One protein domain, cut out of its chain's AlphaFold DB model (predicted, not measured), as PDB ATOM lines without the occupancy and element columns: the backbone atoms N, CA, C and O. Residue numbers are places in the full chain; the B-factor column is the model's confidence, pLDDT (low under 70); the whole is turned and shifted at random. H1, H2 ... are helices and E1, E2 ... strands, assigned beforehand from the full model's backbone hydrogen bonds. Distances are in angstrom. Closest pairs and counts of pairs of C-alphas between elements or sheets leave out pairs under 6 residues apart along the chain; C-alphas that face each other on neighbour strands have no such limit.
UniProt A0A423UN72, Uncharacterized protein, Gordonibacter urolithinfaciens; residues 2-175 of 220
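AT A GLANCE: This is residues 2 to 175 of the 220 residues of an uncharacterized protein of Gordonibacter urolithinfaciens (UniProt A0A423UN72). What shape appears first? A twisted sheet of five parallel strands makes the core, with H5 and H6 over one face, H2 and H4 over the other, and H9 packed on H6. Away from the core, the strand pair E2 and E7 makes an arm with H7 at its tip. What are its parts? The 174 printed residues include nine named helices and seven named strands, mixed in class, in the order H1 E1 E2 H2 E3 H3 H4 E4 H5 E5 H6 E6 E7 H7 H8 H9; the parallel sheet runs E4 E3 E1 E5 E6, and E2 and E7 are antiparallel. The whole is compact, with a radius of gyration of the C-alphas of 16.0 A and spans of 49 by 39 by 34 A.

IN THESE COORDINATES: What comes first? H1, residues 2 to 8, begins at C-alpha 2 (237.161, 148.359, 143.685). E1 is 11 to 15, 13.2 A; E2 23 to 26; H2 29 to 42, 20.0 A; E3 47 to 51, 12.8 A. What follows? H3 is 54 to 58, H4 62 to 66, E4 71 to 73, H5 83 to 93, 15.7 A, E5 96 to 99, H6 104 to 111 and E6 116 to 118. E7 is 124 to 127, H7 130 to 136, H8 139 to 154, 24.0 A, and H9 164 to 174, 15.0 A, ending at C-alpha 174 (224.728, 142.702, 168.969).

HOW THE PARTS SIT: Which backbone atoms pair? Within hydrogen-bond range are N 73 and O 50 for E4 and E3, 2.9 A, N 14 and O 49 for E1 and E3, 2.8 A, N 15 and O 98 for E1 and E5, 2.8 A, N 117 and O 97 for E6 and E5, 2.9 A, and N 24 and O 126 for E2 and E7, 2.8 A. Every O i to N i+4 pair is within range in H1 to H7 and H9, and 10 of 12 in H8. What is on the large sheet? It has three layers, helices on both faces: H5, height 10.1 A, and H6, 9.6 A, on one, H2, 9.9 A, on the other with H4, 8.1 A. H1 only grazes it with residues 5 to 8, H8 with 151 to 154, and H3 is only just not on it, with 4 pairs of C-alphas within 10 A. Which units recur? E3, H3 H4, E4 and E5, H6, E6 are strand-helix-strand units, parallel neighbour strands with helices between; E4, H5, E5 is a split one, with E3 and E1 between its strands, and these crossovers are right-handed. How do H7 and H9 stand? H9 touches H6, closest C-alphas Gly 107 and Trp 174, 6.1 A, and only just touches residues 151 to 154 of H8, a hairpin, with 3 pairs within 8 A. H7 is apart from H9; its closest C-alpha to E7 is Asp 133, 5.7 A from that of Ser 127.

THE WHOLE: Is it continuous? The printed part has no cut, and no link is long. Where is confidence low? Residues 19 to 24 and 126 to 143 are under 70; residues 137 to 144, of which 139 to 144 belong to H8, stand free.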
ATOM      1  N   GLU A   2     236.000 147.451 143.831       82.75
ATOM      2  CA  GLU A   2     237.161 148.359 143.685       82.75
ATOM      3  C   GLU A   2     236.886 149.538 142.748       82.75
ATOM      4  O   GLU A   2     236.863 150.664 143.218       82.75
ATOM      5  N   LYS A   3     236.478 149.280 141.498       89.88
ATOM      6  CA  LYS A   3     236.100 150.344 140.550       89.88
ATOM      7  C   LYS A   3     235.088 151.358 141.112       89.88
ATOM      8  O   LYS A   3     235.217 152.547 140.870       89.88
ATOM      9  N   ALA A   4     234.082 150.892 141.854       89.00
ATOM     10  CA  ALA A   4     233.073 151.778 142.436       89.00
ATOM     11  C   ALA A   4     233.643 152.615 143.594       89.00
ATOM     12  O   ALA A   4     233.247 153.760 143.755       89.00
ATOM     13  N   ARG A   5     234.575 152.066 144.386       90.12
ATOM     14  CA  ARG A   5     235.293 152.842 145.409       90.12
ATOM     15  C   ARG A   5     236.235 153.863 144.775       90.12
ATOM     16  O   ARG A   5     236.292 154.982 145.258       90.12
ATOM     17  N   ASP A   6     236.910 153.505 143.686       91.38
ATOM     18  CA  ASP A   6     237.803 154.423 142.970       91.38
ATOM     19  C   ASP A   6     237.034 155.613 142.372       91.38
ATOM     20  O   ASP A   6     237.518 156.738 142.400       91.38
ATOM     21  N   GLU A   7     235.824 155.374 141.855       94.62
ATOM     22  CA  GLU A   7     234.948 156.427 141.323       94.62
ATOM     23  C   GLU A   7     234.372 157.336 142.419       94.62
ATOM     24  O   GLU A   7     234.211 158.532 142.189       94.62
ATOM     25  N   LEU A   8     234.054 156.785 143.594       96.19
ATOM     26  CA  LEU A   8     233.474 157.544 144.706       96.19
ATOM     27  C   LEU A   8     234.530 158.269 145.558       96.19
ATOM     28  O   LEU A   8     234.207 159.275 146.188       96.19
ATOM     29  N   GLY A   9     235.767 157.775 145.608       97.38
ATOM     30  CA  GLY A   9     236.773 158.258 146.552       97.38
ATOM     31  C   GLY A   9     236.404 157.943 148.006       97.38
ATOM     32  O   GLY A   9     235.683 156.976 148.291       97.38
ATOM     33  N   LYS A  10     236.895 158.758 148.947       97.69
ATOM     34  CA  LYS A  10     236.592 158.607 150.373       97.69
ATOM     35  C   LYS A  10     235.104 158.859 150.607       97.69
ATOM     36  O   LYS A  10     234.594 159.939 150.323       97.69
ATOM     37  N   THR A  11     234.398 157.855 151.115       98.38
ATOM     38  CA  THR A  11     232.933 157.821 151.082       98.38
ATOM     39  C   THR A  11     232.310 157.830 152.477       98.38
ATOM     40  O   THR A  11     232.631 156.991 153.322       98.38
ATOM     41  N   LEU A  12     231.345 158.732 152.688       98.69
ATOM     42  CA  LEU A  12     230.463 158.761 153.857       98.69
ATOM     43  C   LEU A  12     229.115 158.118 153.523       98.69
ATOM     44  O   LEU A  12     228.416 158.569 152.616       98.69
ATOM     45  N   LEU A  13     228.712 157.109 154.290       98.75
ATOM     46  CA  LEU A  13     227.384 156.504 154.204       98.75
ATOM     47  C   LEU A  13     226.480 157.020 155.319       98.75
ATOM     48  O   LEU A  13     226.712 156.763 156.497       98.75
ATOM     49  N   VAL A  14     225.409 157.707 154.951       98.62
ATOM     50  CA  VAL A  14     224.440 158.271 155.888       98.62
ATOM     51  C   VAL A  14     223.203 157.383 155.925       98.62
ATOM     52  O   VAL A  14     222.623 157.072 154.886       98.62
ATOM     53  N   PHE A  15     222.757 157.021 157.124       97.50
ATOM     54  CA  PHE A  15     221.475 156.368 157.376       97.50
ATOM     55  C   PHE A  15     220.549 157.331 158.124       97.50
ATOM     56  O   PHE A  15     220.571 157.374 159.362       97.50
ATOM     57  N   PRO A  16     219.736 158.129 157.415       95.19
ATOM     58  CA  PRO A  16     218.746 158.957 158.073       95.19
ATOM     59  C   PRO A  16     217.683 158.095 158.760       95.19
ATOM     60  O   PRO A  16     217.345 156.992 158.321       95.19
ATOM     61  N   SER A  17     217.139 158.608 159.860       89.19
ATOM     62  CA  SER A  17     216.012 158.003 160.563       89.19
ATOM     63  C   SER A  17     214.845 157.905 159.601       89.19
ATOM     64  O   SER A  17     214.484 158.889 158.964       89.19
ATOM     65  N   HIS A  18     214.262 156.721 159.511       77.12
ATOM     66  CA  HIS A  18     213.198 156.436 158.565       77.12
ATOM     67  C   HIS A  18     211.885 156.174 159.287       77.12
ATOM     68  O   HIS A  18     211.844 155.791 160.459       77.12
ATOM     69  N   SER A  19     210.800 156.352 158.543       65.19
ATOM     70  CA  SER A  19     209.461 155.986 158.992       65.19
ATOM     71  C   SER A  19     209.294 154.465 158.942       65.19
ATOM     72  O   SER A  19     209.567 153.853 157.906       65.19
ATOM     73  N   VAL A  20     208.781 153.839 160.005       59.81
ATOM     74  CA  VAL A  20     208.513 152.385 160.065       59.81
ATOM     75  C   VAL A  20     207.008 152.149 160.067       59.81
ATOM     76  O   VAL A  20     206.279 152.805 160.794       59.81
ATOM     77  N   ASP A  21     206.534 151.257 159.195       60.19
ATOM     78  CA  ASP A  21     205.119 150.991 158.894       60.19
ATOM     79  C   ASP A  21     204.178 152.212 158.968       60.19
ATOM     80  O   ASP A  21     204.179 153.000 158.022       60.19
ATOM     81  N   ARG A  22     203.428 152.376 160.059       59.31
ATOM     82  CA  ARG A  22     202.420 153.438 160.275       59.31
ATOM     83  C   ARG A  22     202.888 154.581 161.185       59.31
ATOM     84  O   ARG A  22     202.083 155.367 161.681       59.31
ATOM     85  N   VAL A  23     204.192 154.641 161.451       62.09
ATOM     86  CA  VAL A  23     204.826 155.685 162.258       62.09
ATOM     87  C   VAL A  23     205.716 156.524 161.357       62.09
ATOM     88  O   VAL A  23     206.754 156.067 160.864       62.09
ATOM     89  N   LYS A  24     205.303 157.772 161.147       65.38
ATOM     90  CA  LYS A  24     206.078 158.768 160.416       65.38
ATOM     91  C   LYS A  24     207.107 159.389 161.349       65.38
ATOM     92  O   LYS A  24     206.750 159.938 162.392       65.38
ATOM     93  N   VAL A  25     208.374 159.337 160.953       70.44
ATOM     94  CA  VAL A  25     209.447 160.073 161.629       70.44
ATOM     95  C   VAL A  25     209.707 161.346 160.847       70.44
ATOM     96  O   VAL A  25     209.900 161.319 159.635       70.44
ATOM     97  N   THR A  26     209.702 162.473 161.546       77.44
ATOM     98  CA  THR A  26     210.074 163.771 160.984       77.44
ATOM     99  C   THR A  26     211.171 164.391 161.820       77.44
ATOM    100  O   THR A  26     211.238 164.206 163.037       77.44
ATOM    101  N   TYR A  27     212.052 165.118 161.156       86.06
ATOM    102  CA  TYR A  27     213.135 165.845 161.784       86.06
ATOM    103  C   TYR A  27     213.528 167.035 160.916       86.06
ATOM    104  O   TYR A  27     213.109 167.138 159.764       86.06
ATOM    105  N   GLU A  28     214.318 167.939 161.483       89.62
ATOM    106  CA  GLU A  28     214.811 169.113 160.773       89.62
ATOM    107  C   GLU A  28     215.932 168.681 159.816       89.62
ATOM    108  O   GLU A  28     217.020 168.283 160.241       89.62
ATOM    109  N   LEU A  29     215.621 168.647 158.518       90.94
ATOM    110  CA  LEU A  29     216.544 168.177 157.489       90.94
ATOM    111  C   LEU A  29     217.783 169.072 157.406       90.94
ATOM    112  O   LEU A  29     218.877 168.546 157.209       90.94
ATOM    113  N   ALA A  30     217.642 170.389 157.588       93.88
ATOM    114  CA  ALA A  30     218.773 171.301 157.477       93.88
ATOM    115  C   ALA A  30     219.813 171.056 158.583       93.88
ATOM    116  O   ALA A  30     221.007 171.093 158.294       93.88
ATOM    117  N   CYS A  31     219.400 170.702 159.805       95.44
ATOM    118  CA  CYS A  31     220.293 170.248 160.870       95.44
ATOM    119  C   CYS A  31     221.098 169.015 160.445       95.44
ATOM    120  O   CYS A  31     222.318 169.005 160.596       95.44
ATOM    121  N   LEU A  32     220.437 167.995 159.884       96.94
ATOM    122  CA  LEU A  32     221.130 166.787 159.429       96.94
ATOM    123  C   LEU A  32     222.104 167.097 158.284       96.94
ATOM    124  O   LEU A  32     223.236 166.629 158.306       96.94
ATOM    125  N   VAL A  33     221.689 167.903 157.308       97.88
ATOM    126  CA  VAL A  33     222.540 168.328 156.184       97.88
ATOM    127  C   VAL A  33     223.748 169.123 156.681       97.88
ATOM    128  O   VAL A  33     224.873 168.843 156.281       97.88
ATOM    129  N   SER A  34     223.541 170.070 157.598       98.12
ATOM    130  CA  SER A  34     224.621 170.843 158.219       98.12
ATOM    131  C   SER A  34     225.647 169.932 158.896       98.12
ATOM    132  O   SER A  34     226.852 170.164 158.793       98.12
ATOM    133  N   GLU A  35     225.180 168.879 159.562       98.38
ATOM    134  CA  GLU A  35     226.053 167.909 160.209       98.38
ATOM    135  C   GLU A  35     226.793 167.013 159.204       98.38
ATOM    136  O   GLU A  35     227.994 166.786 159.356       98.38
ATOM    137  N   ILE A  36     226.121 166.561 158.139       98.62
ATOM    138  CA  ILE A  36     226.756 165.826 157.032       98.62
ATOM    139  C   ILE A  36     227.888 166.664 156.428       98.62
ATOM    140  O   ILE A  36     228.990 166.154 156.249       98.62
ATOM    141  N   GLU A  37     227.659 167.954 156.168       98.56
ATOM    142  CA  GLU A  37     228.679 168.856 155.620       98.56
ATOM    143  C   GLU A  37     229.837 169.114 156.594       98.56
ATOM    144  O   GLU A  37     230.994 169.233 156.177       98.56
ATOM    145  N   ARG A  38     229.560 169.173 157.905       98.50
ATOM    146  CA  ARG A  38     230.603 169.247 158.937       98.50
ATOM    147  C   ARG A  38     231.504 168.014 158.884       98.50
ATOM    148  O   ARG A  38     232.718 168.170 158.755       98.50
ATOM    149  N   VAL A  39     230.912 166.817 158.929       98.44
ATOM    150  CA  VAL A  39     231.639 165.540 158.861       98.44
ATOM    151  C   VAL A  39     232.402 165.432 157.544       98.44
ATOM    152  O   VAL A  39     233.586 165.111 157.558       98.44
ATOM    153  N   LYS A  40     231.762 165.765 156.415       98.25
ATOM    154  CA  LYS A  40     232.375 165.732 155.083       98.25
ATOM    155  C   LYS A  40     233.665 166.551 155.031       98.25
ATOM    156  O   LYS A  40     234.672 166.065 154.529       98.25
ATOM    157  N   ARG A  41     233.650 167.768 155.586       98.12
ATOM    158  CA  ARG A  41     234.825 168.650 155.639       98.12
ATOM    159  C   ARG A  41     235.904 168.140 156.592       98.12
ATOM    160  O   ARG A  41     237.068 168.134 156.220       98.12
ATOM    161  N   GLU A  42     235.537 167.750 157.813       97.69
ATOM    162  CA  GLU A  42     236.504 167.292 158.825       97.69
ATOM    163  C   GLU A  42     237.196 165.984 158.443       97.69
ATOM    164  O   GLU A  42     238.329 165.749 158.850       97.69
ATOM    165  N   GLN A  43     236.514 165.145 157.664       97.19
ATOM    166  CA  GLN A  43     237.002 163.841 157.234       97.19
ATOM    167  C   GLN A  43     237.448 163.823 155.775       97.19
ATOM    168  O   GLN A  43     237.756 162.744 155.282       97.19
ATOM    169  N   GLU A  44     237.492 164.966 155.085       97.44
ATOM    170  CA  GLU A  44     237.921 165.051 153.679       97.44
ATOM    171  C   GLU A  44     237.195 164.022 152.790       97.44
ATOM    172  O   GLU A  44     237.801 163.264 152.039       97.44
ATOM    173  N   ILE A  45     235.874 163.932 152.955       98.19
ATOM    174  CA  ILE A  45     235.016 162.996 152.226       98.19
ATOM    175  C   ILE A  45     234.767 163.529 150.810       98.19
ATOM    176  O   ILE A  45     234.264 164.644 150.635       98.19
ATOM    177  N   ASP A  46     235.027 162.687 149.815       98.19
ATOM    178  CA  ASP A  46     234.785 162.962 148.400       98.19
ATOM    179  C   ASP A  46     233.301 162.783 148.045       98.19
ATOM    180  O   ASP A  46     232.684 163.665 147.441       98.19
ATOM    181  N   SER A  47     232.705 161.670 148.489       98.25
ATOM    182  CA  SER A  47     231.330 161.284 148.147       98.25
ATOM    183  C   SER A  47     230.463 161.002 149.366       98.25
ATOM    184  O   SER A  47     230.876 160.352 150.325       98.25
ATOM    185  N   VAL A  48     229.200 161.427 149.300       98.75
ATOM    186  CA  VAL A  48     228.189 161.138 150.326       98.75
ATOM    187  C   VAL A  48     227.091 160.268 149.722       98.75
ATOM    188  O   VAL A  48     226.451 160.655 148.742       98.75
ATOM    189  N   LEU A  49     226.863 159.105 150.330       98.75
ATOM    190  CA  LEU A  49     225.772 158.193 150.005       98.75
ATOM    191  C   LEU A  49     224.664 158.323 151.055       98.75
ATOM    192  O   LEU A  49     224.883 158.013 152.225       98.75
ATOM    193  N   ILE A  50     223.458 158.719 150.655       98.56
ATOM    194  CA  ILE A  50     222.288 158.772 151.540       98.56
ATOM    195  C   ILE A  50     221.482 157.486 151.368       98.56
ATOM    196  O   ILE A  50     220.781 157.307 150.373       98.56
ATOM    197  N   CYS A  51     221.580 156.569 152.331       97.94
ATOM    198  CA  CYS A  51     220.863 155.299 152.309       97.94
ATOM    199  C   CYS A  51     219.445 155.453 152.866       97.94
ATOM    200  O   CYS A  51     219.203 155.254 154.059       97.94
ATOM    201  N   LEU A  52     218.497 155.761 151.985       95.75
ATOM    202  CA  LEU A  52     217.087 155.891 152.340       95.75
ATOM    203  C   LEU A  52     216.381 154.533 152.394       95.75
ATOM    204  O   LEU A  52     216.631 153.619 151.595       95.75
ATOM    205  N   TYR A  53     215.447 154.407 153.337       92.44
ATOM    206  CA  TYR A  53     214.519 153.284 153.354       92.44
ATOM    207  C   TYR A  53     213.583 153.369 152.145       92.44
ATOM    208  O   TYR A  53     213.192 154.461 151.731       92.44
ATOM    209  N   TYR A  54     213.197 152.220 151.577       91.56
ATOM    210  CA  TYR A  54     212.461 152.174 150.305       91.56
ATOM    211  C   TYR A  54     211.202 153.052 150.301       91.56
ATOM    212  O   TYR A  54     210.858 153.635 149.278       91.56
ATOM    213  N   ARG A  55     210.511 153.171 151.439       88.44
ATOM    214  CA  ARG A  55     209.286 153.962 151.517       88.44
ATOM    215  C   ARG A  55     209.548 155.464 151.509       88.44
ATOM    216  O   ARG A  55     208.747 156.195 150.942       88.44
ATOM    217  N   ASP A  56     210.662 155.921 152.071       88.50
ATOM    218  CA  ASP A  56     211.026 157.339 152.014       88.50
ATOM    219  C   ASP A  56     211.379 157.750 150.574       88.50
ATOM    220  O   ASP A  56     211.006 158.839 150.141       88.50
ATOM    221  N   LEU A  57     211.969 156.839 149.784       90.12
ATOM    222  CA  LEU A  57     212.125 157.037 148.336       90.12
ATOM    223  C   LEU A  57     210.778 157.192 147.625       90.12
ATOM    224  O   LEU A  57     210.603 158.122 146.844       90.12
ATOM    225  N   LEU A  58     209.814 156.309 147.914       89.75
ATOM    226  CA  LEU A  58     208.468 156.389 147.331       89.75
ATOM    227  C   LEU A  58     207.731 157.677 147.729       89.75
ATOM    228  O   LEU A  58     206.903 158.166 146.967       89.75
ATOM    229  N   ASN A  59     208.059 158.238 148.893       88.25
ATOM    230  CA  ASN A  59     207.525 159.509 149.376       88.25
ATOM    231  C   ASN A  59     208.239 160.739 148.783       88.25
ATOM    232  O   ASN A  59     207.903 161.861 149.154       88.25
ATOM    233  N   GLY A  60     209.211 160.551 147.884       89.44
ATOM    234  CA  GLY A  60     209.902 161.640 147.186       89.44
ATOM    235  C   GLY A  60     211.053 162.286 147.960       89.44
ATOM    236  O   GLY A  60     211.626 163.252 147.471       89.44
ATOM    237  N   VAL A  61     211.444 161.737 149.117       90.44
ATOM    238  CA  VAL A  61     212.506 162.300 149.981       90.44
ATOM    239  C   VAL A  61     213.880 162.303 149.290       90.44
ATOM    240  O   VAL A  61     214.766 163.061 149.668       90.44
ATOM    241  N   ALA A  62     214.073 161.485 148.247       94.94
ATOM    242  CA  ALA A  62     215.315 161.452 147.472       94.94
ATOM    243  C   ALA A  62     215.709 162.831 146.917       94.94
ATOM    244  O   ALA A  62     216.871 163.222 147.021       94.94
ATOM    245  N   GLY A  63     214.735 163.584 146.392       94.75
ATOM    246  CA  GLY A  63     214.989 164.862 145.725       94.75
ATOM    247  C   GLY A  63     215.616 165.909 146.647       94.75
ATOM    248  O   GLY A  63     216.452 166.692 146.196       94.75
ATOM    249  N   ASP A  64     215.282 165.870 147.941       93.88
ATOM    250  CA  ASP A  64     215.829 166.787 148.946       93.88
ATOM    251  C   ASP A  64     217.350 166.619 149.117       93.88
ATOM    252  O   ASP A  64     218.057 167.582 149.408       93.88
ATOM    253  N   TYR A  65     217.866 165.405 148.902       97.50
ATOM    254  CA  TYR A  65     219.291 165.089 148.998       97.50
ATOM    255  C   TYR A  65     220.006 165.154 147.644       97.50
ATOM    256  O   TYR A  65     221.131 165.645 147.567       97.50
ATOM    257  N   GLU A  66     219.366 164.690 146.569       97.38
ATOM    258  CA  GLU A  66     219.935 164.744 145.213       97.38
ATOM    259  C   GLU A  66     220.161 166.190 144.758       97.38
ATOM    260  O   GLU A  66     221.193 166.497 144.160       97.38
ATOM    261  N   GLY A  67     219.249 167.106 145.107       96.06
ATOM    262  CA  GLY A  67     219.398 168.539 144.831       96.06
ATOM    263  C   GLY A  67     220.606 169.191 145.518       96.06
ATOM    264  O   GLY A  67     221.054 170.250 145.083       96.06
ATOM    265  N   LEU A  68     221.161 168.548 146.551       96.56
ATOM    266  CA  LEU A  68     222.376 168.966 147.258       96.56
ATOM    267  C   LEU A  68     223.652 168.316 146.694       96.56
ATOM    268  O   LEU A  68     224.749 168.583 147.181       96.56
ATOM    269  N   GLY A  69     223.527 167.477 145.662       96.81
ATOM    270  CA  GLY A  69     224.645 166.770 145.041       96.81
ATOM    271  C   GLY A  69     225.042 165.470 145.744       96.81
ATOM    272  O   GLY A  69     226.112 164.937 145.457       96.81
ATOM    273  N   TYR A  70     224.215 164.949 146.655       98.25
ATOM    274  CA  TYR A  70     224.453 163.643 147.269       98.25
ATOM    275  C   TYR A  70     223.948 162.495 146.393       98.25
ATOM    276  O   TYR A  70     222.984 162.635 145.641       98.25
ATOM    277  N   HIS A  71     224.551 161.316 146.551       97.94
ATOM    278  CA  HIS A  71     224.076 160.100 145.902       97.94
ATOM    279  C   HIS A  71     223.044 159.405 146.786       97.94
ATOM    280  O   HIS A  71     223.371 158.886 147.854       97.94
ATOM    281  N   VAL A  72     221.794 159.346 146.343       98.19
ATOM    282  CA  VAL A  72     220.763 158.593 147.060       98.19
ATOM    283  C   VAL A  72     220.844 157.113 146.687       98.19
ATOM    284  O   VAL A  72     220.849 156.735 145.518       98.19
ATOM    285  N   VAL A  73     220.909 156.256 147.704       97.81
ATOM    286  CA  VAL A  73     220.995 154.796 147.574       97.81
ATOM    287  C   VAL A  73     219.956 154.117 148.465       97.81
ATOM    288  O   VAL A  73     219.369 154.731 149.354       97.81
ATOM    289  N   THR A  74     219.711 152.823 148.255       96.69
ATOM    290  CA  THR A  74     218.819 152.046 149.123       96.69
ATOM    291  C   THR A  74     219.218 150.579 149.197       96.69
ATOM    292  O   THR A  74     219.676 149.985 148.221       96.69
ATOM    293  N   ALA A  75     218.992 149.966 150.359       96.00
ATOM    294  CA  ALA A  75     219.039 148.514 150.510       96.00
ATOM    295  C   ALA A  75     217.777 147.820 149.942       96.00
ATOM    296  O   ALA A  75     217.768 146.601 149.752       96.00
ATOM    297  N   GLY A  76     216.734 148.589 149.613       93.88
ATOM    298  CA  GLY A  76     215.459 148.097 149.097       93.88
ATOM    299  C   GLY A  76     214.440 147.797 150.198       93.88
ATOM    300  O   GLY A  76     214.521 148.318 151.312       93.88
ATOM    301  N   TYR A  77     213.445 146.974 149.867       92.25
ATOM    302  CA  TYR A  77     212.398 146.561 150.799       92.25
ATOM    303  C   TYR A  77     212.932 145.547 151.818       92.25
ATOM    304  O   TYR A  77     213.674 144.644 151.447       92.25
ATOM    305  N   ARG A  78     212.534 145.658 153.093       87.00
ATOM    306  CA  ARG A  78     213.058 144.814 154.186       87.00
ATOM    307  C   ARG A  78     212.832 143.307 153.994       87.00
ATOM    308  O   ARG A  78     213.573 142.517 154.566       87.00
ATOM    309  N   GLU A  79     211.812 142.918 153.227       90.06
ATOM    310  CA  GLU A  79     211.479 141.508 152.960       90.06
ATOM    311  C   GLU A  79     212.106 140.992 151.656       90.06
ATOM    312  O   GLU A  79     211.956 139.822 151.309       90.06
ATOM    313  N   ASP A  80     212.832 141.843 150.923       94.06
ATOM    314  CA  ASP A  80     213.633 141.408 149.784       94.06
ATOM    315  C   ASP A  80     214.798 140.536 150.281       94.06
ATOM    316  O   ASP A  80     215.585 140.946 151.138       94.06
ATOM    317  N   ALA A  81     214.945 139.341 149.707       93.31
ATOM    318  CA  ALA A  81     215.995 138.387 150.066       93.31
ATOM    319  C   ALA A  81     217.426 138.946 149.915       93.31
ATOM    320  O   ALA A  81     218.363 138.436 150.531       93.31
ATOM    321  N   LEU A  82     217.615 139.994 149.108       95.81
ATOM    322  CA  LEU A  82     218.889 140.677 148.898       95.81
ATOM    323  C   LEU A  82     219.055 141.941 149.754       95.81
ATOM    324  O   LEU A  82     220.106 142.572 149.652       95.81
ATOM    325  N   PHE A  83     218.093 142.309 150.608       95.25
ATOM    326  CA  PHE A  83     218.153 143.523 151.435       95.25
ATOM    327  C   PHE A  83     219.473 143.637 152.214       95.25
ATOM    328  O   PHE A  83     220.226 144.599 152.050       95.25
ATOM    329  N   LEU A  84     219.815 142.603 152.992       93.88
ATOM    330  CA  LEU A  84     221.054 142.575 153.777       93.88
ATOM    331  C   LEU A  84     222.303 142.498 152.893       93.88
ATOM    332  O   LEU A  84     223.336 143.070 153.232       93.88
ATOM    333  N   ALA A  85     222.222 141.827 151.739       95.56
ATOM    334  CA  ALA A  85     223.338 141.753 150.803       95.56
ATOM    335  C   ALA A  85     223.652 143.128 150.193       95.56
ATOM    336  O   ALA A  85     224.821 143.504 150.118       95.56
ATOM    337  N   ARG A  86     222.623 143.898 149.810       96.75
ATOM    338  CA  ARG A  86     222.772 145.273 149.309       96.75
ATOM    339  C   ARG A  86     223.280 146.204 150.401       96.75
ATOM    340  O   ARG A  86     224.241 146.924 150.162       96.75
ATOM    341  N   GLN A  87     222.702 146.141 151.601       96.88
ATOM    342  CA  GLN A  87     223.154 146.955 152.729       96.88
ATOM    343  C   GLN A  87     224.627 146.692 153.063       96.88
ATOM    344  O   GLN A  87     225.402 147.633 153.200       96.88
ATOM    345  N   ARG A  88     225.040 145.419 153.103       96.75
ATOM    346  CA  ARG A  88     226.443 145.036 153.291       96.75
ATOM    347  C   ARG A  88     227.347 145.637 152.213       96.75
ATOM    348  O   ARG A  88     228.413 146.142 152.542       96.75
ATOM    349  N   SER A  89     226.935 145.604 150.945       97.00
ATOM    350  CA  SER A  89     227.696 146.232 149.858       97.00
ATOM    351  C   SER A  89     227.839 147.742 150.052       97.00
ATOM    352  O   SER A  89     228.937 148.255 149.882       97.00
ATOM    353  N   LEU A  90     226.776 148.445 150.458       97.88
ATOM    354  CA  LEU A  90     226.838 149.883 150.740       97.88
ATOM    355  C   LEU A  90     227.815 150.195 151.882       97.88
ATOM    356  O   LEU A  90     228.652 151.079 151.737       97.88
ATOM    357  N   ILE A  91     227.769 149.426 152.973       97.94
ATOM    358  CA  ILE A  91     228.705 149.583 154.098       97.94
ATOM    359  C   ILE A  91     230.153 149.325 153.652       97.94
ATOM    360  O   ILE A  91     231.057 150.048 154.055       97.94
ATOM    361  N   PHE A  92     230.393 148.337 152.784       95.94
ATOM    362  CA  PHE A  92     231.735 148.067 152.257       95.94
ATOM    363  C   PHE A  92     232.289 149.173 151.356       95.94
ATOM    364  O   PHE A  92     233.510 149.320 151.288       95.94
ATOM    365  N   LEU A  93     231.427 149.896 150.636       96.38
ATOM    366  CA  LEU A  93     231.841 151.038 149.817       96.38
ATOM    367  C   LEU A  93     232.255 152.235 150.678       96.38
ATOM    368  O   LEU A  93     233.095 153.013 150.246       96.38
ATOM    369  N   ALA A  94     231.688 152.356 151.877       97.25
ATOM    370  CA  ALA A  94     231.939 153.458 152.788       97.25
ATOM    371  C   ALA A  94     233.261 153.307 153.553       97.25
ATOM    372  O   ALA A  94     233.653 152.201 153.942       97.25
ATOM    373  N   ASP A  95     233.895 154.442 153.834       97.50
ATOM    374  CA  ASP A  95     235.025 154.554 154.762       97.50
ATOM    375  C   ASP A  95     234.547 154.972 156.160       97.50
ATOM    376  O   ASP A  95     235.136 154.581 157.166       97.50
ATOM    377  N   LEU A  96     233.432 155.703 156.222       97.94
ATOM    378  CA  LEU A  96     232.756 156.124 157.444       97.94
ATOM    379  C   LEU A  96     231.241 156.006 157.261       97.94
ATOM    380  O   LEU A  96     230.712 156.304 156.189       97.94
ATOM    381  N   ALA A  97     230.532 155.609 158.312       98.44
ATOM    382  CA  ALA A  97     229.078 155.667 158.355       98.44
ATOM    383  C   ALA A  97     228.591 156.685 159.392       98.44
ATOM    384  O   ALA A  97     229.244 156.923 160.406       98.44
ATOM    385  N   MET A  98     227.413 157.263 159.170       98.50
ATOM    386  CA  MET A  98     226.723 158.040 160.192       98.50
ATOM    387  C   MET A  98     225.214 157.814 160.176       98.50
ATOM    388  O   MET A  98     224.635 157.389 159.179       98.50
ATOM    389  N   SER A  99     224.553 158.114 161.287       97.88
ATOM    390  CA  SER A  99     223.094 158.146 161.378       97.88
ATOM    391  C   SER A  99     222.641 159.205 162.367       97.88
ATOM    392  O   SER A  99     223.416 159.666 163.197       97.88
ATOM    393  N   ASN A 100     221.362 159.566 162.313       95.75
ATOM    394  CA  ASN A 100     220.752 160.470 163.291       95.75
ATOM    395  C   ASN A 100     219.872 159.745 164.332       95.75
ATOM    396  O   ASN A 100     219.031 160.339 165.013       95.75
ATOM    397  N   SER A 101     220.022 158.422 164.410       92.25
ATOM    398  CA  SER A 101     219.424 157.554 165.421       92.25
ATOM    399  C   SER A 101     220.198 156.247 165.554       92.25
ATOM    400  O   SER A 101     220.934 155.838 164.648       92.25
ATOM    401  N   VAL A 102     219.999 155.574 166.686       93.44
ATOM    402  CA  VAL A 102     220.483 154.213 166.923       93.44
ATOM    403  C   VAL A 102     219.539 153.211 166.267       93.44
ATOM    404  O   VAL A 102     218.330 153.214 166.515       93.44
ATOM    405  N   GLY A 103     220.113 152.311 165.480       91.19
ATOM    406  CA  GLY A 103     219.418 151.180 164.878       91.19
ATOM    407  C   GLY A 103     220.392 150.054 164.546       91.19
ATOM    408  O   GLY A 103     221.573 150.113 164.893       91.19
ATOM    409  N   THR A 104     219.903 149.021 163.861       91.88
ATOM    410  CA  THR A 104     220.697 147.826 163.529       91.88
ATOM    411  C   THR A 104     221.916 148.131 162.663       91.88
ATOM    412  O   THR A 104     222.904 147.405 162.749       91.88
ATOM    413  N   GLN A 105     221.887 149.229 161.901       94.69
ATOM    414  CA  GLN A 105     223.014 149.692 161.096       94.69
ATOM    415  C   GLN A 105     224.289 149.911 161.918       94.69
ATOM    416  O   GLN A 105     225.364 149.616 161.415       94.69
ATOM    417  N   VAL A 106     224.183 150.336 163.186       96.88
ATOM    418  CA  VAL A 106     225.352 150.559 164.059       96.88
ATOM    419  C   VAL A 106     226.123 149.254 164.251       96.88
ATOM    420  O   VAL A 106     227.338 149.208 164.069       96.88
ATOM    421  N   GLY A 107     225.405 148.163 164.533       96.69
ATOM    422  CA  GLY A 107     226.002 146.838 164.655       96.69
ATOM    423  C   GLY A 107     226.524 146.282 163.338       96.69
ATOM    424  O   GLY A 107     227.598 145.692 163.321       96.69
ATOM    425  N   TYR A 108     225.823 146.493 162.221       96.56
ATOM    426  CA  TYR A 108     226.315 146.042 160.916       96.56
ATOM    427  C   TYR A 108     227.595 146.768 160.490       96.56
ATOM    428  O   TYR A 108     228.534 146.109 160.046       96.56
ATOM    429  N   CYS A 109     227.662 148.092 160.662       97.56
ATOM    430  CA  CYS A 109     228.880 148.870 160.436       97.56
ATOM    431  C   CYS A 109     230.003 148.386 161.352       97.56
ATOM    432  O   CYS A 109     231.086 148.058 160.873       97.56
ATOM    433  N   GLY A 110     229.714 148.241 162.649       96.81
ATOM    434  CA  GLY A 110     230.682 147.770 163.630       96.81
ATOM    435  C   GLY A 110     231.253 146.386 163.304       96.81
ATOM    436  O   GLY A 110     232.463 146.184 163.365       96.81
ATOM    437  N   TYR A 111     230.399 145.442 162.902       95.88
ATOM    438  CA  TYR A 111     230.805 144.077 162.556       95.88
ATOM    439  C   TYR A 111     231.681 144.032 161.300       95.88
ATOM    440  O   TYR A 111     232.574 143.198 161.184       95.88
ATOM    441  N   LEU A 112     231.437 144.943 160.356       95.81
ATOM    442  CA  LEU A 112     232.224 145.093 159.131       95.81
ATOM    443  C   LEU A 112     233.436 146.020 159.314       95.81
ATOM    444  O   LEU A 112     234.038 146.436 158.323       95.81
ATOM    445  N   GLU A 113     233.779 146.350 160.562       95.81
ATOM    446  CA  GLU A 113     234.878 147.244 160.926       95.81
ATOM    447  C   GLU A 113     234.809 148.580 160.177       95.81
ATOM    448  O   GLU A 113     235.788 149.065 159.603       95.81
ATOM    449  N   ARG A 114     233.612 149.167 160.144       96.69
ATOM    450  CA  ARG A 114     233.383 150.528 159.664       96.69
ATOM    451  C   ARG A 114     233.053 151.433 160.845       96.69
ATOM    452  O   ARG A 114     232.116 151.113 161.585       96.69
ATOM    453  N   PRO A 115     233.807 152.531 161.055       97.12
ATOM    454  CA  PRO A 115     233.468 153.493 162.091       97.12
ATOM    455  C   PRO A 115     232.073 154.057 161.821       97.12
ATOM    456  O   PRO A 115     231.663 154.233 160.669       97.12
ATOM    457  N   HIS A 116     231.333 154.308 162.895       98.31
ATOM    458  CA  HIS A 116     229.978 154.836 162.826       98.31
ATOM    459  C   HIS A 116     229.862 156.047 163.747       98.31
ATOM    460  O   HIS A 116     230.308 156.000 164.888       98.31
ATOM    461  N   TYR A 117     229.251 157.119 163.260       98.44
ATOM    462  CA  TYR A 117     228.979 158.331 164.027       98.44
ATOM    463  C   TYR A 117     227.467 158.533 164.200       98.44
ATOM    464  O   TYR A 117     226.695 158.392 163.253       98.44
ATOM    465  N   ILE A 118     227.022 158.853 165.414       98.19
ATOM    466  CA  ILE A 118     225.616 159.128 165.710       98.19
ATOM    467  C   ILE A 118     225.448 160.603 166.052       98.19
ATOM    468  O   ILE A 118     225.835 161.061 167.124       98.19
ATOM    469  N   PHE A 119     224.790 161.320 165.149       97.44
ATOM    470  CA  PHE A 119     224.279 162.657 165.408       97.44
ATOM    471  C   PHE A 119     222.886 162.554 166.032       97.44
ATOM    472  O   PHE A 119     221.873 162.551 165.329       97.44
ATOM    473  N   ASP A 120     222.808 162.388 167.352       91.56
ATOM    474  CA  ASP A 120     221.500 162.269 167.995       91.56
ATOM    475  C   ASP A 120     220.759 163.610 167.983       91.56
ATOM    476  O   ASP A 120     221.044 164.525 168.751       91.56
ATOM    477  N   GLN A 121     219.807 163.716 167.064       90.56
ATOM    478  CA  GLN A 121     218.968 164.892 166.888       90.56
ATOM    479  C   GLN A 121     217.546 164.641 167.383       90.56
ATOM    480  O   GLN A 121     217.064 163.501 167.406       90.56
ATOM    481  N   GLU A 122     216.825 165.714 167.693       85.69
ATOM    482  CA  GLU A 122     215.412 165.621 168.038       85.69
ATOM    483  C   GLU A 122     214.585 165.097 166.849       85.69
ATOM    484  O   GLU A 122     214.775 165.481 165.692       85.69
ATOM    485  N   LYS A 123     213.662 164.183 167.147       83.56
ATOM    486  CA  LYS A 123     212.805 163.498 166.176       83.56
ATOM    487  C   LYS A 123     211.364 163.603 166.654       83.56
ATOM    488  O   LYS A 123     211.086 163.369 167.829       83.56
ATOM    489  N   ARG A 124     210.442 163.916 165.746       79.25
ATOM    490  CA  ARG A 124     209.001 163.902 166.015       79.25
ATOM    491  C   ARG A 124     208.381 162.678 165.365       79.25
ATOM    492  O   ARG A 124     208.564 162.453 164.167       79.25
ATOM    493  N   TYR A 125     207.640 161.923 166.163       74.00
ATOM    494  CA  TYR A 125     206.937 160.718 165.744       74.00
ATOM    495  C   TYR A 125     205.446 161.031 165.633       74.00
ATOM    496  O   TYR A 125     204.868 161.610 166.550       74.00
ATOM    497  N   GLY A 126     204.840 160.672 164.504       66.06
ATOM    498  CA  GLY A 126     203.391 160.685 164.323       66.06
ATOM    499  C   GLY A 126     202.907 159.278 164.005       66.06
ATOM    500  O   GLY A 126     203.477 158.633 163.127       66.06
ATOM    501  N   SER A 127     201.889 158.804 164.715       66.25
ATOM    502  CA  SER A 127     201.217 157.533 164.447       66.25
ATOM    503  C   SER A 127     199.914 157.767 163.682       66.25
ATOM    504  O   SER A 127     199.203 158.742 163.929       66.25
ATOM    505  N   ASP A 128     199.584 156.860 162.761       61.12
ATOM    506  CA  ASP A 128     198.320 156.927 162.016       61.12
ATOM    507  C   ASP A 128     197.102 156.543 162.888       61.12
ATOM    508  O   ASP A 128     195.965 156.894 162.565       61.12
ATOM    509  N   SER A 129     197.316 155.843 164.012       62.16
ATOM    510  CA  SER A 129     196.262 155.486 164.968       62.16
ATOM    511  C   SER A 129     196.762 155.330 166.413       62.16
ATOM    512  O   SER A 129     197.943 155.106 166.672       62.16
ATOM    513  N   ALA A 130     195.834 155.373 167.378       60.38
ATOM    514  CA  ALA A 130     196.122 155.124 168.796       60.38
ATOM    515  C   ALA A 130     196.605 153.684 169.084       60.38
ATOM    516  O   ALA A 130     197.311 153.451 170.063       60.38
ATOM    517  N   LEU A 131     196.242 152.715 168.232       56.88
ATOM    518  CA  LEU A 131     196.760 151.344 168.312       56.88
ATOM    519  C   LEU A 131     198.234 151.299 167.897       56.88
ATOM    520  O   LEU A 131     199.038 150.701 168.611       56.88
ATOM    521  N   ASP A 132     198.593 152.003 166.819       56.47
ATOM    522  CA  ASP A 132     199.980 152.101 166.348       56.47
ATOM    523  C   ASP A 132     200.859 152.871 167.362       56.47
ATOM    524  O   ASP A 132     202.035 152.557 167.531       56.47
ATOM    525  N   ASP A 133     200.280 153.823 168.107       59.28
ATOM    526  CA  ASP A 133     200.949 154.502 169.228       59.28
ATOM    527  C   ASP A 133     201.218 153.550 170.410       59.28
ATOM    528  O   ASP A 133     202.306 153.546 170.981       59.28
ATOM    529  N   SER A 134     200.264 152.674 170.747       57.44
ATOM    530  CA  SER A 134     200.424 151.687 171.830       57.44
ATOM    531  C   SER A 134     201.446 150.583 171.520       57.44
ATOM    532  O   SER A 134     202.109 150.080 172.432       57.44
ATOM    533  N   GLU A 135     201.623 150.228 170.240       54.22
ATOM    534  CA  GLU A 135     202.674 149.302 169.799       54.22
ATOM    535  C   GLU A 135     204.072 149.915 169.951       54.22
ATOM    536  O   GLU A 135     205.032 149.192 170.232       54.22
ATOM    537  N   PHE A 136     204.182 151.242 169.842       57.53
ATOM    538  CA  PHE A 136     205.438 151.978 169.969       57.53
ATOM    539  C   PHE A 136     205.743 152.420 171.410       57.53
ATOM    540  O   PHE A 136     206.901 152.429 171.819       57.53
ATOM    541  N   ASN A 137     204.718 152.739 172.204       60.91
ATOM    542  CA  ASN A 137     204.823 153.214 173.586       60.91
ATOM    543  C   ASN A 137     204.436 152.122 174.596       60.91
ATOM    544  O   ASN A 137     203.418 152.196 175.286       60.91
ATOM    545  N   ASN A 138     205.282 151.099 174.721       63.47
ATOM    546  CA  ASN A 138     205.087 149.996 175.667       63.47
ATOM    547  C   ASN A 138     206.252 149.881 176.679       63.47
ATOM    548  O   ASN A 138     207.206 150.658 176.666       63.47
ATOM    549  N   ALA A 139     206.179 148.927 177.614       58.25
ATOM    550  CA  ALA A 139     207.228 148.735 178.624       58.25
ATOM    551  C   ALA A 139     208.607 148.401 178.011       58.25
ATOM    552  O   ALA A 139     209.627 148.829 178.546       58.25
ATOM    553  N   TYR A 140     208.626 147.708 176.868       59.66
ATOM    554  CA  TYR A 140     209.837 147.395 176.103       59.66
ATOM    555  C   TYR A 140     210.447 148.651 175.452       59.66
ATOM    556  O   TYR A 140     211.665 148.767 175.342       59.66
ATOM    557  N   ALA A 141     209.628 149.652 175.116       63.12
ATOM    558  CA  ALA A 141     210.103 150.937 174.602       63.12
ATOM    559  C   ALA A 141     210.919 151.732 175.639       63.12
ATOM    560  O   ALA A 141     211.861 152.437 175.277       63.12
ATOM    561  N   ARG A 142     210.613 151.591 176.940       61.94
ATOM    562  CA  ARG A 142     211.354 152.281 178.014       61.94
ATOM    563  C   ARG A 142     212.743 151.694 178.254       61.94
ATOM    564  O   ARG A 142     213.687 152.467 178.389       61.94
ATOM    565  N   SER A 143     212.884 150.366 178.292       69.25
ATOM    566  CA  SER A 143     214.211 149.732 178.382       69.25
ATOM    567  C   SER A 143     215.042 150.043 177.138       69.25
ATOM    568  O   SER A 143     216.199 150.437 177.255       69.25
ATOM    569  N   GLN A 144     214.406 150.012 175.963       76.81
ATOM    570  CA  GLN A 144     215.050 150.364 174.703       76.81
ATOM    571  C   GLN A 144     215.566 151.814 174.682       76.81
ATOM    572  O   GLN A 144     216.599 152.082 174.074       76.81
ATOM    573  N   ALA A 145     214.879 152.763 175.323       80.88
ATOM    574  CA  ALA A 145     215.314 154.161 175.347       80.88
ATOM    575  C   ALA A 145     216.655 154.345 176.079       80.88
ATOM    576  O   ALA A 145     217.528 155.045 175.570       80.88
ATOM    577  N   ALA A 146     216.838 153.696 177.233       87.31
ATOM    578  CA  ALA A 146     218.088 153.769 177.991       87.31
ATOM    579  C   ALA A 146     219.249 153.099 177.241       87.31
ATOM    580  O   ALA A 146     220.327 153.676 177.135       87.31
ATOM    581  N   GLU A 147     219.003 151.924 176.654       91.00
ATOM    582  CA  GLU A 147     219.987 151.198 175.840       91.00
ATOM    583  C   GLU A 147     220.404 152.011 174.606       91.00
ATOM    584  O   GLU A 147     221.589 152.164 174.314       91.00
ATOM    585  N   LYS A 148     219.433 152.609 173.900       91.44
ATOM    586  CA  LYS A 148     219.713 153.508 172.773       91.44
ATOM    587  C   LYS A 148     220.474 154.752 173.219       91.44
ATOM    588  O   LYS A 148     221.367 155.170 172.497       91.44
ATOM    589  N   ALA A 149     220.161 155.335 174.374       92.38
ATOM    590  CA  ALA A 149     220.889 156.495 174.880       92.38
ATOM    591  C   ALA A 149     222.356 156.158 175.203       92.38
ATOM    592  O   ALA A 149     223.243 156.937 174.863       92.38
ATOM    593  N   GLU A 150     222.626 154.986 175.792       95.44
ATOM    594  CA  GLU A 150     223.994 154.507 176.047       95.44
ATOM    595  C   GLU A 150     224.784 154.353 174.739       95.44
ATOM    596  O   GLU A 150     225.897 154.867 174.622       95.44
ATOM    597  N   VAL A 151     224.188 153.713 173.726       96.12
ATOM    598  CA  VAL A 151     224.819 153.559 172.405       96.12
ATOM    599  C   VAL A 151     224.997 154.915 171.715       96.12
ATOM    600  O   VAL A 151     226.075 155.202 171.206       96.12
ATOM    601  N   ALA A 152     223.978 155.775 171.709       96.06
ATOM    602  CA  ALA A 152     224.060 157.100 171.097       96.06
ATOM    603  C   ALA A 152     225.188 157.932 171.716       96.06
ATOM    604  O   ALA A 152     225.976 158.520 170.983       96.06
ATOM    605  N   ALA A 153     225.309 157.925 173.046       96.56
ATOM    606  CA  ALA A 153     226.358 158.643 173.754       96.56
ATOM    607  C   ALA A 153     227.759 158.140 173.375       96.56
ATOM    608  O   ALA A 153     228.640 158.951 173.102       96.56
ATOM    609  N   GLU A 154     227.971 156.825 173.302       97.56
ATOM    610  CA  GLU A 154     229.288 156.274 172.956       97.56
ATOM    611  C   GLU A 154     229.682 156.511 171.489       97.56
ATOM    612  O   GLU A 154     230.859 156.671 171.168       97.56
ATOM    613  N   PHE A 155     228.704 156.558 170.588       97.94
ATOM    614  CA  PHE A 155     228.930 156.812 169.165       97.94
ATOM    615  C   PHE A 155     228.735 158.295 168.785       97.94
ATOM    616  O   PHE A 155     228.760 158.633 167.604       97.94
ATOM    617  N   SER A 156     228.582 159.193 169.767       97.12
ATOM    618  CA  SER A 156     228.404 160.645 169.559       97.12
ATOM    619  C   SER A 156     229.697 161.399 169.242       97.12
ATOM    620  O   SER A 156     229.673 162.606 168.999       97.12
ATOM    621  N   VAL A 157     230.836 160.707 169.245       95.19
ATOM    622  CA  VAL A 157     232.133 161.279 168.894       95.19
ATOM    623  C   VAL A 157     232.587 160.674 167.576       95.19
ATOM    624  O   VAL A 157     232.642 159.453 167.416       95.19
ATOM    625  N   LEU A 158     232.916 161.548 166.629       95.31
ATOM    626  CA  LEU A 158     233.483 161.152 165.350       95.31
ATOM    627  C   LEU A 158     234.855 160.504 165.575       95.31
ATOM    628  O   LEU A 158     235.726 161.084 166.221       95.31
ATOM    629  N   THR A 159     235.028 159.289 165.062       94.75
ATOM    630  CA  THR A 159     236.244 158.486 165.229       94.75
ATOM    631  C   THR A 159     236.605 157.815 163.911       94.75
ATOM    632  O   THR A 159     235.721 157.415 163.157       94.75
ATOM    633  N   ASP A 160     237.902 157.656 163.650       92.50
ATOM    634  CA  ASP A 160     238.389 157.023 162.414       92.50
ATOM    635  C   ASP A 160     238.372 155.485 162.495       92.50
ATOM    636  O   ASP A 160     238.537 154.787 161.497       92.50
ATOM    637  N   SER A 161     238.197 154.929 163.697       95.81
ATOM    638  CA  SER A 161     238.108 153.488 163.936       95.81
ATOM    639  C   SER A 161     237.337 153.192 165.220       95.81
ATOM    640  O   SER A 161     237.245 154.042 166.106       95.81
ATOM    641  N   LEU A 162     236.806 151.970 165.337       95.38
ATOM    642  CA  LEU A 162     236.098 151.543 166.543       95.38
ATOM    643  C   LEU A 162     237.011 151.617 167.773       95.38
ATOM    644  O   LEU A 162     238.134 151.102 167.756       95.38
ATOM    645  N   THR A 163     236.505 152.173 168.870       96.56
ATOM    646  CA  THR A 163     237.185 152.169 170.174       96.56
ATOM    647  C   THR A 163     236.996 150.828 170.897       96.56
ATOM    648  O   THR A 163     236.185 149.986 170.502       96.56
ATOM    649  N   GLY A 164     237.755 150.587 171.972       96.69
ATOM    650  CA  GLY A 164     237.548 149.408 172.826       96.69
ATOM    651  C   GLY A 164     236.146 149.387 173.442       96.69
ATOM    652  O   GLY A 164     235.439 148.389 173.342       96.69
ATOM    653  N   LYS A 165     235.698 150.532 173.966       96.50
ATOM    654  CA  LYS A 165     234.378 150.682 174.584       96.50
ATOM    655  C   LYS A 165     233.232 150.530 173.576       96.50
ATOM    656  O   LYS A 165     232.238 149.873 173.879       96.50
ATOM    657  N   GLN A 166     233.392 151.034 172.350       97.19
ATOM    658  CA  GLN A 166     232.443 150.771 171.263       97.19
ATOM    659  C   GLN A 166     232.347 149.272 170.951       97.19
ATOM    660  O   GLN A 166     231.241 148.753 170.828       97.19
ATOM    661  N   ARG A 167     233.475 148.547 170.880       96.69
ATOM    662  CA  ARG A 167     233.462 147.085 170.677       96.69
ATOM    663  C   ARG A 167     232.776 146.342 171.823       96.69
ATOM    664  O   ARG A 167     232.020 145.416 171.557       96.69
ATOM    665  N   GLU A 168     232.990 146.755 173.069       97.00
ATOM    666  CA  GLU A 168     232.314 146.166 174.235       97.00
ATOM    667  C   GLU A 168     230.790 146.359 174.184       97.00
ATOM    668  O   GLU A 168     230.042 145.419 174.459       97.00
ATOM    669  N   LEU A 169     230.313 147.547 173.794       96.56
ATOM    670  CA  LEU A 169     228.878 147.795 173.603       96.56
ATOM    671  C   LEU A 169     228.297 146.972 172.455       96.56
ATOM    672  O   LEU A 169     227.208 146.412 172.586       96.56
ATOM    673  N   LEU A 170     229.020 146.885 171.339       96.19
ATOM    674  CA  LEU A 170     228.621 146.073 170.194       96.19
ATOM    675  C   LEU A 170     228.548 144.589 170.562       96.19
ATOM    676  O   LEU A 170     227.578 143.922 170.215       96.19
ATOM    677  N   GLU A 171     229.506 144.081 171.334       96.31
ATOM    678  CA  GLU A 171     229.445 142.722 171.868       96.31
ATOM    679  C   GLU A 171     228.211 142.526 172.756       96.31
ATOM    680  O   GLU A 171     227.471 141.563 172.577       96.31
ATOM    681  N   ARG A 172     227.937 143.465 173.669       95.62
ATOM    682  CA  ARG A 172     226.800 143.367 174.594       95.62
ATOM    683  C   ARG A 172     225.447 143.341 173.878       95.62
ATOM    684  O   ARG A 172     224.598 142.530 174.233       95.62
ATOM    685  N   TYR A 173     225.233 144.241 172.920       94.31
ATOM    686  CA  TYR A 173     223.914 144.451 172.311       94.31
ATOM    687  C   TYR A 173     223.712 143.722 170.980       94.31
ATOM    688  O   TYR A 173     222.575 143.407 170.632       94.31
ATOM    689  N   TRP A 174     224.786 143.424 170.245       94.81
ATOM    690  CA  TRP A 174     224.728 142.702 168.969       94.81
ATOM    691  C   TRP A 174     225.356 141.306 169.011       94.81
ATOM    692  O   TRP A 174     225.147 140.540 168.071       94.81
ATOM    693  N   GLY A 175     226.078 140.937 170.076       94.38
ATOM    694  CA  GLY A 175     226.587 139.578 170.271       94.38
ATOM    695  C   GLY A 175     227.578 139.149 169.195       94.38
ATOM    696  O   GLY A 175     227.395 138.103 168.574       94.38
TER     697      GLY A 175